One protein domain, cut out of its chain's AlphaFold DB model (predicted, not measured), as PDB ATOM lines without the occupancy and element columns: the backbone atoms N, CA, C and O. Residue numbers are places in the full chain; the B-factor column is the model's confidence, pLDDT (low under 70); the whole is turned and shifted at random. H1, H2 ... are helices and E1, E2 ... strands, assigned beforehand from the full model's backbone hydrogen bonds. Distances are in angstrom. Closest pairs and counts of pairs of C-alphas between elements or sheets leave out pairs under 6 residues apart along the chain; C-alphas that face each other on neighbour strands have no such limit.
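AT A GLANCE: This is residues 15 to 65 of the 120 residues of an uncharacterized protein of Streptomyces sp. SID2888 (UniProt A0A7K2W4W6). A small, twisted three-stranded sheet, E1 E2 E3, sits towards one end of an elongated model; from its strand E3 the chain runs on through E4 to a helix, H1, which sticks out at the other end with residues 53 to 65 standing free. The first printed residues, 15 to 16, pair with E4 between the two. The printed part has 51 residues, with four named strands and then one named helix along the chain; the sheet's order is E1 - E2 - E3, antiparallel, and the class is mixed, helices and strands. The whole is loose, with a radius of gyration of the C-alphas of 13.7 A and spans of 39 by 24 by 16 A.

HOW THE PARTS SIT: E1, residues 22 to 25, E2, residues 32 to 37, and E3, residues 43 to 46, form a meander, each strand the antiparallel neighbour of the one before. In the hairpin of E1 and E2, N 22 and O 37 are within hydrogen-bond range at 2.8 A. In the hairpin of E2 and E3, N 36 and O 45 are within range at 2.8 A. The sheet is only just strongly twisted, with C-alphas up to 4.2 A off its best plane. E3 runs on into E4, residues 48 to 51, at 27 degrees across one residue. E4 pairs with no named strand, but its residues 48 to 49 pair antiparallel with residues 15 to 16. H1, residues 52 to 63, is not on the sheet and meets E4 only through their link; 5 of its 8 O i to N i+4 pairs are within hydrogen-bond range.

IN THESE COORDINATES: E1 begins at C-alpha 22 (0.158, 9.946, -31.490). E2 is 11.5 A long and E4 10.2 A. H1 is 15.5 A long and ends at C-alpha 63 (13.764, 11.434, -10.662).

THE WHOLE: The farthest C-alphas, of Ser 27 and Ala 65, are 39.8 A apart. The printed part has no cut and no long link. Residues 55 to 65 have pLDDT under 70.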
ATOM      1  N   THR A  15       5.161  18.071 -23.456       93.50
ATOM      2  CA  THR A  15       3.833  17.912 -24.044       93.50
ATOM      3  C   THR A  15       2.960  16.987 -23.210       93.50
ATOM      4  O   THR A  15       3.434  16.012 -22.628       93.50
ATOM      5  N   ARG A  16       1.662  17.291 -23.151       94.00
ATOM      6  CA  ARG A  16       0.637  16.406 -22.590       94.00
ATOM      7  C   ARG A  16      -0.453  16.176 -23.621       94.00
ATOM      8  O   ARG A  16      -1.023  17.126 -24.153       94.00
ATOM      9  N   ARG A  17      -0.780  14.909 -23.839       95.50
ATOM     10  CA  ARG A  17      -1.880  14.440 -24.684       95.50
ATOM     11  C   ARG A  17      -2.448  13.130 -24.109       95.50
ATOM     12  O   ARG A  17      -1.799  12.555 -23.231       95.50
ATOM     13  N   PRO A  18      -3.621  12.663 -24.564       96.19
ATOM     14  CA  PRO A  18      -4.126  11.333 -24.222       96.19
ATOM     15  C   PRO A  18      -3.128  10.225 -24.601       96.19
ATOM     16  O   PRO A  18      -2.426  10.331 -25.609       96.19
ATOM     17  N   SER A  19      -3.015   9.184 -23.774       95.81
ATOM     18  CA  SER A  19      -1.989   8.134 -23.914       95.81
ATOM     19  C   SER A  19      -2.170   7.246 -25.145       95.81
ATOM     20  O   SER A  19      -1.201   6.684 -25.638       95.81
ATOM     21  N   ASP A  20      -3.401   7.141 -25.627       95.50
ATOM     22  CA  ASP A  20      -3.861   6.399 -26.802       95.50
ATOM     23  C   ASP A  20      -3.746   7.204 -28.109       95.50
ATOM     24  O   ASP A  20      -4.277   6.809 -29.139       95.50
ATOM     25  N   THR A  21      -3.053   8.346 -28.080       96.75
ATOM     26  CA  THR A  21      -2.858   9.193 -29.263       96.75
ATOM     27  C   THR A  21      -1.390   9.310 -29.651       96.75
ATOM     28  O   THR A  21      -0.485   9.172 -28.818       96.75
ATOM     29  N   HIS A  22      -1.146   9.634 -30.919       95.75
ATOM     30  CA  HIS A  22       0.158   9.946 -31.490       95.75
ATOM     31  C   HIS A  22       0.183  11.341 -32.134       95.75
ATOM     32  O   HIS A  22      -0.856  11.956 -32.358       95.75
ATOM     33  N   PHE A  23       1.374  11.893 -32.385       96.75
ATOM     34  CA  PHE A  23       1.485  13.218 -32.985       96.75
ATOM     35  C   PHE A  23       1.359  13.105 -34.493       96.75
ATOM     36  O   PHE A  23       1.918  12.203 -35.118       96.75
ATOM     37  N   SER A  24       0.677  14.073 -35.090       96.06
ATOM     38  CA  SER A  24       0.646  14.212 -36.533       96.06
ATOM     39  C   SER A  24       2.051  14.388 -37.084       96.06
ATOM     40  O   SER A  24       2.829  15.206 -36.589       96.06
ATOM     41  N   LYS A  25       2.345  13.713 -38.192       94.62
ATOM     42  CA  LYS A  25       3.557  13.997 -38.956       94.62
ATOM     43  C   LYS A  25       3.492  15.409 -39.533       94.62
ATOM     44  O   LYS A  25       2.440  15.850 -39.997       94.62
ATOM     45  N   SER A  26       4.611  16.121 -39.441       91.94
ATOM     46  CA  SER A  26       4.824  17.378 -40.149       91.94
ATOM     47  C   SER A  26       5.386  17.088 -41.542       91.94
ATOM     48  O   SER A  26       5.995  16.043 -41.770       91.94
ATOM     49  N   SER A  27       5.226  18.029 -42.470       91.12
ATOM     50  CA  SER A  27       5.985  18.034 -43.725       91.12
ATOM     51  C   SER A  27       7.471  18.343 -43.502       91.12
ATOM     52  O   SER A  27       8.302  18.035 -44.355       91.12
ATOM     53  N   THR A  28       7.824  18.932 -42.354       90.94
ATOM     54  CA  THR A  28       9.212  19.143 -41.943       90.94
ATOM     55  C   THR A  28       9.877  17.797 -41.639       90.94
ATOM     56  O   THR A  28       9.373  17.059 -40.788       90.94
ATOM     57  N   PRO A  29      11.022  17.467 -42.267       90.44
ATOM     58  CA  PRO A  29      11.734  16.221 -42.001       90.44
ATOM     59  C   PRO A  29      12.060  16.043 -40.515       90.44
ATOM     60  O   PRO A  29      12.641  16.928 -39.890       90.44
ATOM     61  N   GLY A  30      11.674  14.895 -39.952       87.44
ATOM     62  CA  GLY A  30      11.861  14.590 -38.528       87.44
ATOM     63  C   GLY A  30      10.971  15.397 -37.574       87.44
ATOM     64  O   GLY A  30      11.097  15.242 -36.364       87.44
ATOM     65  N   GLY A  31      10.083  16.245 -38.101       91.12
ATOM     66  CA  GLY A  31       9.168  17.066 -37.327       91.12
ATOM     67  C   GLY A  31       7.822  16.388 -37.102       91.12
ATOM     68  O   GLY A  31       7.274  15.697 -37.966       91.12
ATOM     69  N   GLU A  32       7.245  16.666 -35.944       94.31
ATOM     70  CA  GLU A  32       5.867  16.329 -35.620       94.31
ATOM     71  C   GLU A  32       5.114  17.609 -35.261       94.31
ATOM     72  O   GLU A  32       5.699  18.602 -34.828       94.31
ATOM     73  N   SER A  33       3.810  17.601 -35.497       93.19
ATOM     74  CA  SER A  33       2.910  18.691 -35.145       93.19
ATOM     75  C   SER A  33       2.215  18.366 -33.821       93.19
ATOM     76  O   SER A  33       1.912  17.197 -33.574       93.19
ATOM     77  N   PRO A  34       1.891  19.369 -32.981       94.56
ATOM     78  CA  PRO A  34       1.238  19.161 -31.685       94.56
ATOM     79  C   PRO A  34      -0.206  18.643 -31.792       94.56
ATOM     80  O   PRO A  34      -0.894  18.504 -30.785       94.56
ATOM     81  N   LEU A  35      -0.692  18.363 -32.998       95.88
ATOM     82  CA  LEU A  35      -1.961  17.695 -33.248       95.88
ATOM     83  C   LEU A  35      -1.880  16.226 -32.824       95.88
ATOM     84  O   LEU A  35      -1.047  15.484 -33.341       95.88
ATOM     85  N   ALA A  36      -2.757  15.812 -31.916       97.31
ATOM     86  CA  ALA A  36      -2.876  14.443 -31.443       97.31
ATOM     87  C   ALA A  36      -3.946  13.689 -32.246       97.31
ATOM     88  O   ALA A  36      -5.088  14.147 -32.366       97.31
ATOM     89  N   ARG A  37      -3.563  12.535 -32.790       97.31
ATOM     90  CA  ARG A  37      -4.410  11.640 -33.579       97.31
ATOM     91  C   ARG A  37      -4.517  10.265 -32.939       97.31
ATOM     92  O   ARG A  37      -3.576   9.842 -32.274       97.31
ATOM     93  N   ASP A  38      -5.647   9.600 -33.134       96.50
ATOM     94  CA  ASP A  38      -5.812   8.185 -32.782       96.50
ATOM     95  C   ASP A  38      -5.162   7.265 -33.829       96.50
ATOM     96  O   ASP A  38      -4.607   7.733 -34.825       96.50
ATOM     97  N   ASP A  39      -5.212   5.954 -33.595       94.88
ATOM     98  CA  ASP A  39      -4.631   4.943 -34.487       94.88
ATOM     99  C   ASP A  39      -5.297   4.901 -35.875       94.88
ATOM    100  O   ASP A  39      -4.646   4.548 -36.860       94.88
ATOM    101  N   ASP A  40      -6.549   5.357 -35.975       96.19
ATOM    102  CA  ASP A  40      -7.281   5.521 -37.236       96.19
ATOM    103  C   ASP A  40      -6.935   6.843 -37.954       96.19
ATOM    104  O   ASP A  40      -7.515   7.180 -38.990       96.19
ATOM    105  N   ASN A  41      -5.955   7.596 -37.437       94.25
ATOM    106  CA  ASN A  41      -5.467   8.870 -37.964       94.25
ATOM    107  C   ASN A  41      -6.520  10.004 -37.940       94.25
ATOM    108  O   ASN A  41      -6.383  11.025 -38.631       94.25
ATOM    109  N   THR A  42      -7.549   9.873 -37.102       96.38
ATOM    110  CA  THR A  42      -8.547  10.916 -36.849       96.38
ATOM    111  C   THR A  42      -7.980  11.952 -35.885       96.38
ATOM    112  O   THR A  42      -7.276  11.633 -34.929       96.38
ATOM    113  N   LEU A  43      -8.250  13.237 -36.142       96.44
ATOM    114  CA  LEU A  43      -7.829  14.306 -35.237       96.44
ATOM    115  C   LEU A  43      -8.678  14.277 -33.964       96.44
ATOM    116  O   LEU A  43      -9.868  14.578 -34.015       96.44
ATOM    117  N   VAL A  44      -8.045  13.971 -32.833       96.31
ATOM    118  CA  VAL A  44      -8.713  13.901 -31.529       96.31
ATOM    119  C   VAL A  44      -8.607  15.236 -30.801       96.31
ATOM    120  O   VAL A  44      -9.604  15.768 -30.319       96.31
ATOM    121  N   THR A  45      -7.395  15.789 -30.692       96.56
ATOM    122  CA  THR A  45      -7.156  17.015 -29.915       96.56
ATOM    123  C   THR A  45      -5.827  17.693 -30.264       96.56
ATOM    124  O   THR A  45      -5.041  17.202 -31.074       96.56
ATOM    125  N   HIS A  46      -5.553  18.828 -29.625       96.62
ATOM    126  CA  HIS A  46      -4.240  19.466 -29.584       96.62
ATOM    127  C   HIS A  46      -3.529  19.094 -28.278       96.62
ATOM    128  O   HIS A  46      -4.139  19.090 -27.208       96.62
ATOM    129  N   ALA A  47      -2.231  18.806 -28.340       95.44
ATOM    130  CA  ALA A  47      -1.434  18.616 -27.139       95.44
ATOM    131  C   ALA A  47      -1.218  19.939 -26.405       95.44
ATOM    132  O   ALA A  47      -0.982  20.986 -27.008       95.44
ATOM    133  N   VAL A  48      -1.245  19.860 -25.078       95.44
ATOM    134  CA  VAL A  48      -0.892  20.978 -24.209       95.44
ATOM    135  C   VAL A  48       0.627  21.064 -24.139       95.44
ATOM    136  O   VAL A  48       1.287  20.065 -23.848       95.44
ATOM    137  N   LEU A  49       1.171  22.249 -24.408       93.25
ATOM    138  CA  LEU A  49       2.602  22.536 -24.362       93.25
ATOM    139  C   LEU A  49       2.923  23.272 -23.059       93.25
ATOM    140  O   LEU A  49       2.326  24.304 -22.758       93.25
ATOM    141  N   PHE A  50       3.867  22.741 -22.292       90.25
ATOM    142  CA  PHE A  50       4.404  23.363 -21.090       90.25
ATOM    143  C   PHE A  50       5.839  23.797 -21.346       90.25
ATOM    144  O   PHE A  50       6.611  23.066 -21.965       90.25
ATOM    145  N   ASP A  51       6.210  24.943 -20.787       88.69
ATOM    146  CA  ASP A  51       7.582  25.443 -20.795       88.69
ATOM    147  C   ASP A  51       8.541  24.369 -20.243       88.69
ATOM    148  O   ASP A  51       8.512  24.014 -19.056       88.69
ATOM    149  N   GLY A  52       9.402  23.831 -21.112       81.50
ATOM    150  CA  GLY A  52      10.306  22.739 -20.763       81.50
ATOM    151  C   GLY A  52      11.334  23.129 -19.704       81.50
ATOM    152  O   GLY A  52      11.770  22.272 -18.943       81.50
ATOM    153  N   THR A  53      11.679  24.414 -19.577       80.12
ATOM    154  CA  THR A  53      12.612  24.893 -18.543       80.12
ATOM    155  C   THR A  53      12.004  24.828 -17.152       80.12
ATOM    156  O   THR A  53      12.651  24.359 -16.216       80.12
ATOM    157  N   LYS A  54      10.743  25.239 -17.014       74.75
ATOM    158  CA  LYS A  54      10.032  25.179 -15.730       74.75
ATOM    159  C   LYS A  54       9.671  23.745 -15.356       74.75
ATOM    160  O   LYS A  54       9.737  23.373 -14.188       74.75
ATOM    161  N   THR A  55       9.335  22.930 -16.352       66.81
ATOM    162  CA  THR A  55       8.836  21.572 -16.108       66.81
ATOM    163  C   THR A  55       9.960  20.554 -15.904       66.81
ATOM    164  O   THR A  55       9.818  19.655 -15.076       66.81
ATOM    165  N   ALA A  56      11.112  20.719 -16.567       63.47
ATOM    166  CA  ALA A  56      12.289  19.883 -16.320       63.47
ATOM    167  C   ALA A  56      12.781  20.004 -14.872       63.47
ATOM    168  O   ALA A  56      13.137  18.995 -14.271       63.47
ATOM    169  N   LEU A  57      12.733  21.202 -14.280       60.03
ATOM    170  CA  LEU A  57      13.104  21.409 -12.878       60.03
ATOM    171  C   LEU A  57      12.183  20.635 -11.915       60.03
ATOM    172  O   LEU A  57      12.661  20.037 -10.953       60.03
ATOM    173  N   ALA A  58      10.878  20.594 -12.203       60.12
ATOM    174  CA  ALA A  58       9.897  19.880 -11.385       60.12
ATOM    175  C   ALA A  58      10.021  18.347 -11.507       60.12
ATOM    176  O   ALA A  58       9.947  17.630 -10.509       60.12
ATOM    177  N   ILE A  59      10.251  17.834 -12.719       60.66
ATOM    178  CA  ILE A  59      10.355  16.387 -12.962       60.66
ATOM    179  C   ILE A  59      11.715  15.851 -12.503       60.66
ATOM    180  O   ILE A  59      11.775  14.801 -11.866       60.66
ATOM    181  N   ALA A  60      12.805  16.585 -12.743       57.62
ATOM    182  CA  ALA A  60      14.137  16.173 -12.315       57.62
ATOM    183  C   ALA A  60      14.223  16.036 -10.784       57.62
ATOM    184  O   ALA A  60      14.760  15.042 -10.300       57.62
ATOM    185  N   GLY A  61      13.588  16.937 -10.023       53.66
ATOM    186  CA  GLY A  61      13.471  16.817  -8.562       53.66
ATOM    187  C   GLY A  61      12.780  15.531  -8.083       53.66
ATOM    188  O   GLY A  61      13.031  15.087  -6.969       53.66
ATOM    189  N   THR A  62      11.973  14.894  -8.937       54.47
ATOM    190  CA  THR A  62      11.292  13.623  -8.635       54.47
ATOM    191  C   THR A  62      12.117  12.400  -9.075       54.47
ATOM    192  O   THR A  62      11.997  11.329  -8.488       54.47
ATOM    193  N   CYS A  63      12.993  12.542 -10.080       47.78
ATOM    194  CA  CYS A  63      13.764  11.434 -10.662       47.78
ATOM    195  C   CYS A  63      15.190  11.261 -10.100       47.78
ATOM    196  O   CYS A  63      15.783  10.202 -10.300       47.78
ATOM    197  N   PHE A  64      15.750  12.232  -9.367       46.41
ATOM    198  CA  PHE A  64      17.101  12.117  -8.780       46.41
ATOM    199  C   PHE A  64      17.223  11.130  -7.598       46.41
ATOM    200  O   PHE A  64      18.304  10.991  -7.032       46.41
ATOM    201  N   ALA A  65      16.161  10.401  -7.241       48.31
ATOM    202  CA  ALA A  65      16.215   9.342  -6.228       48.31
ATOM    203  C   ALA A  65      16.850   8.024  -6.725       48.31
ATOM    204  O   ALA A  65      17.092   7.127  -5.920       48.31
TER     205      ALA A  65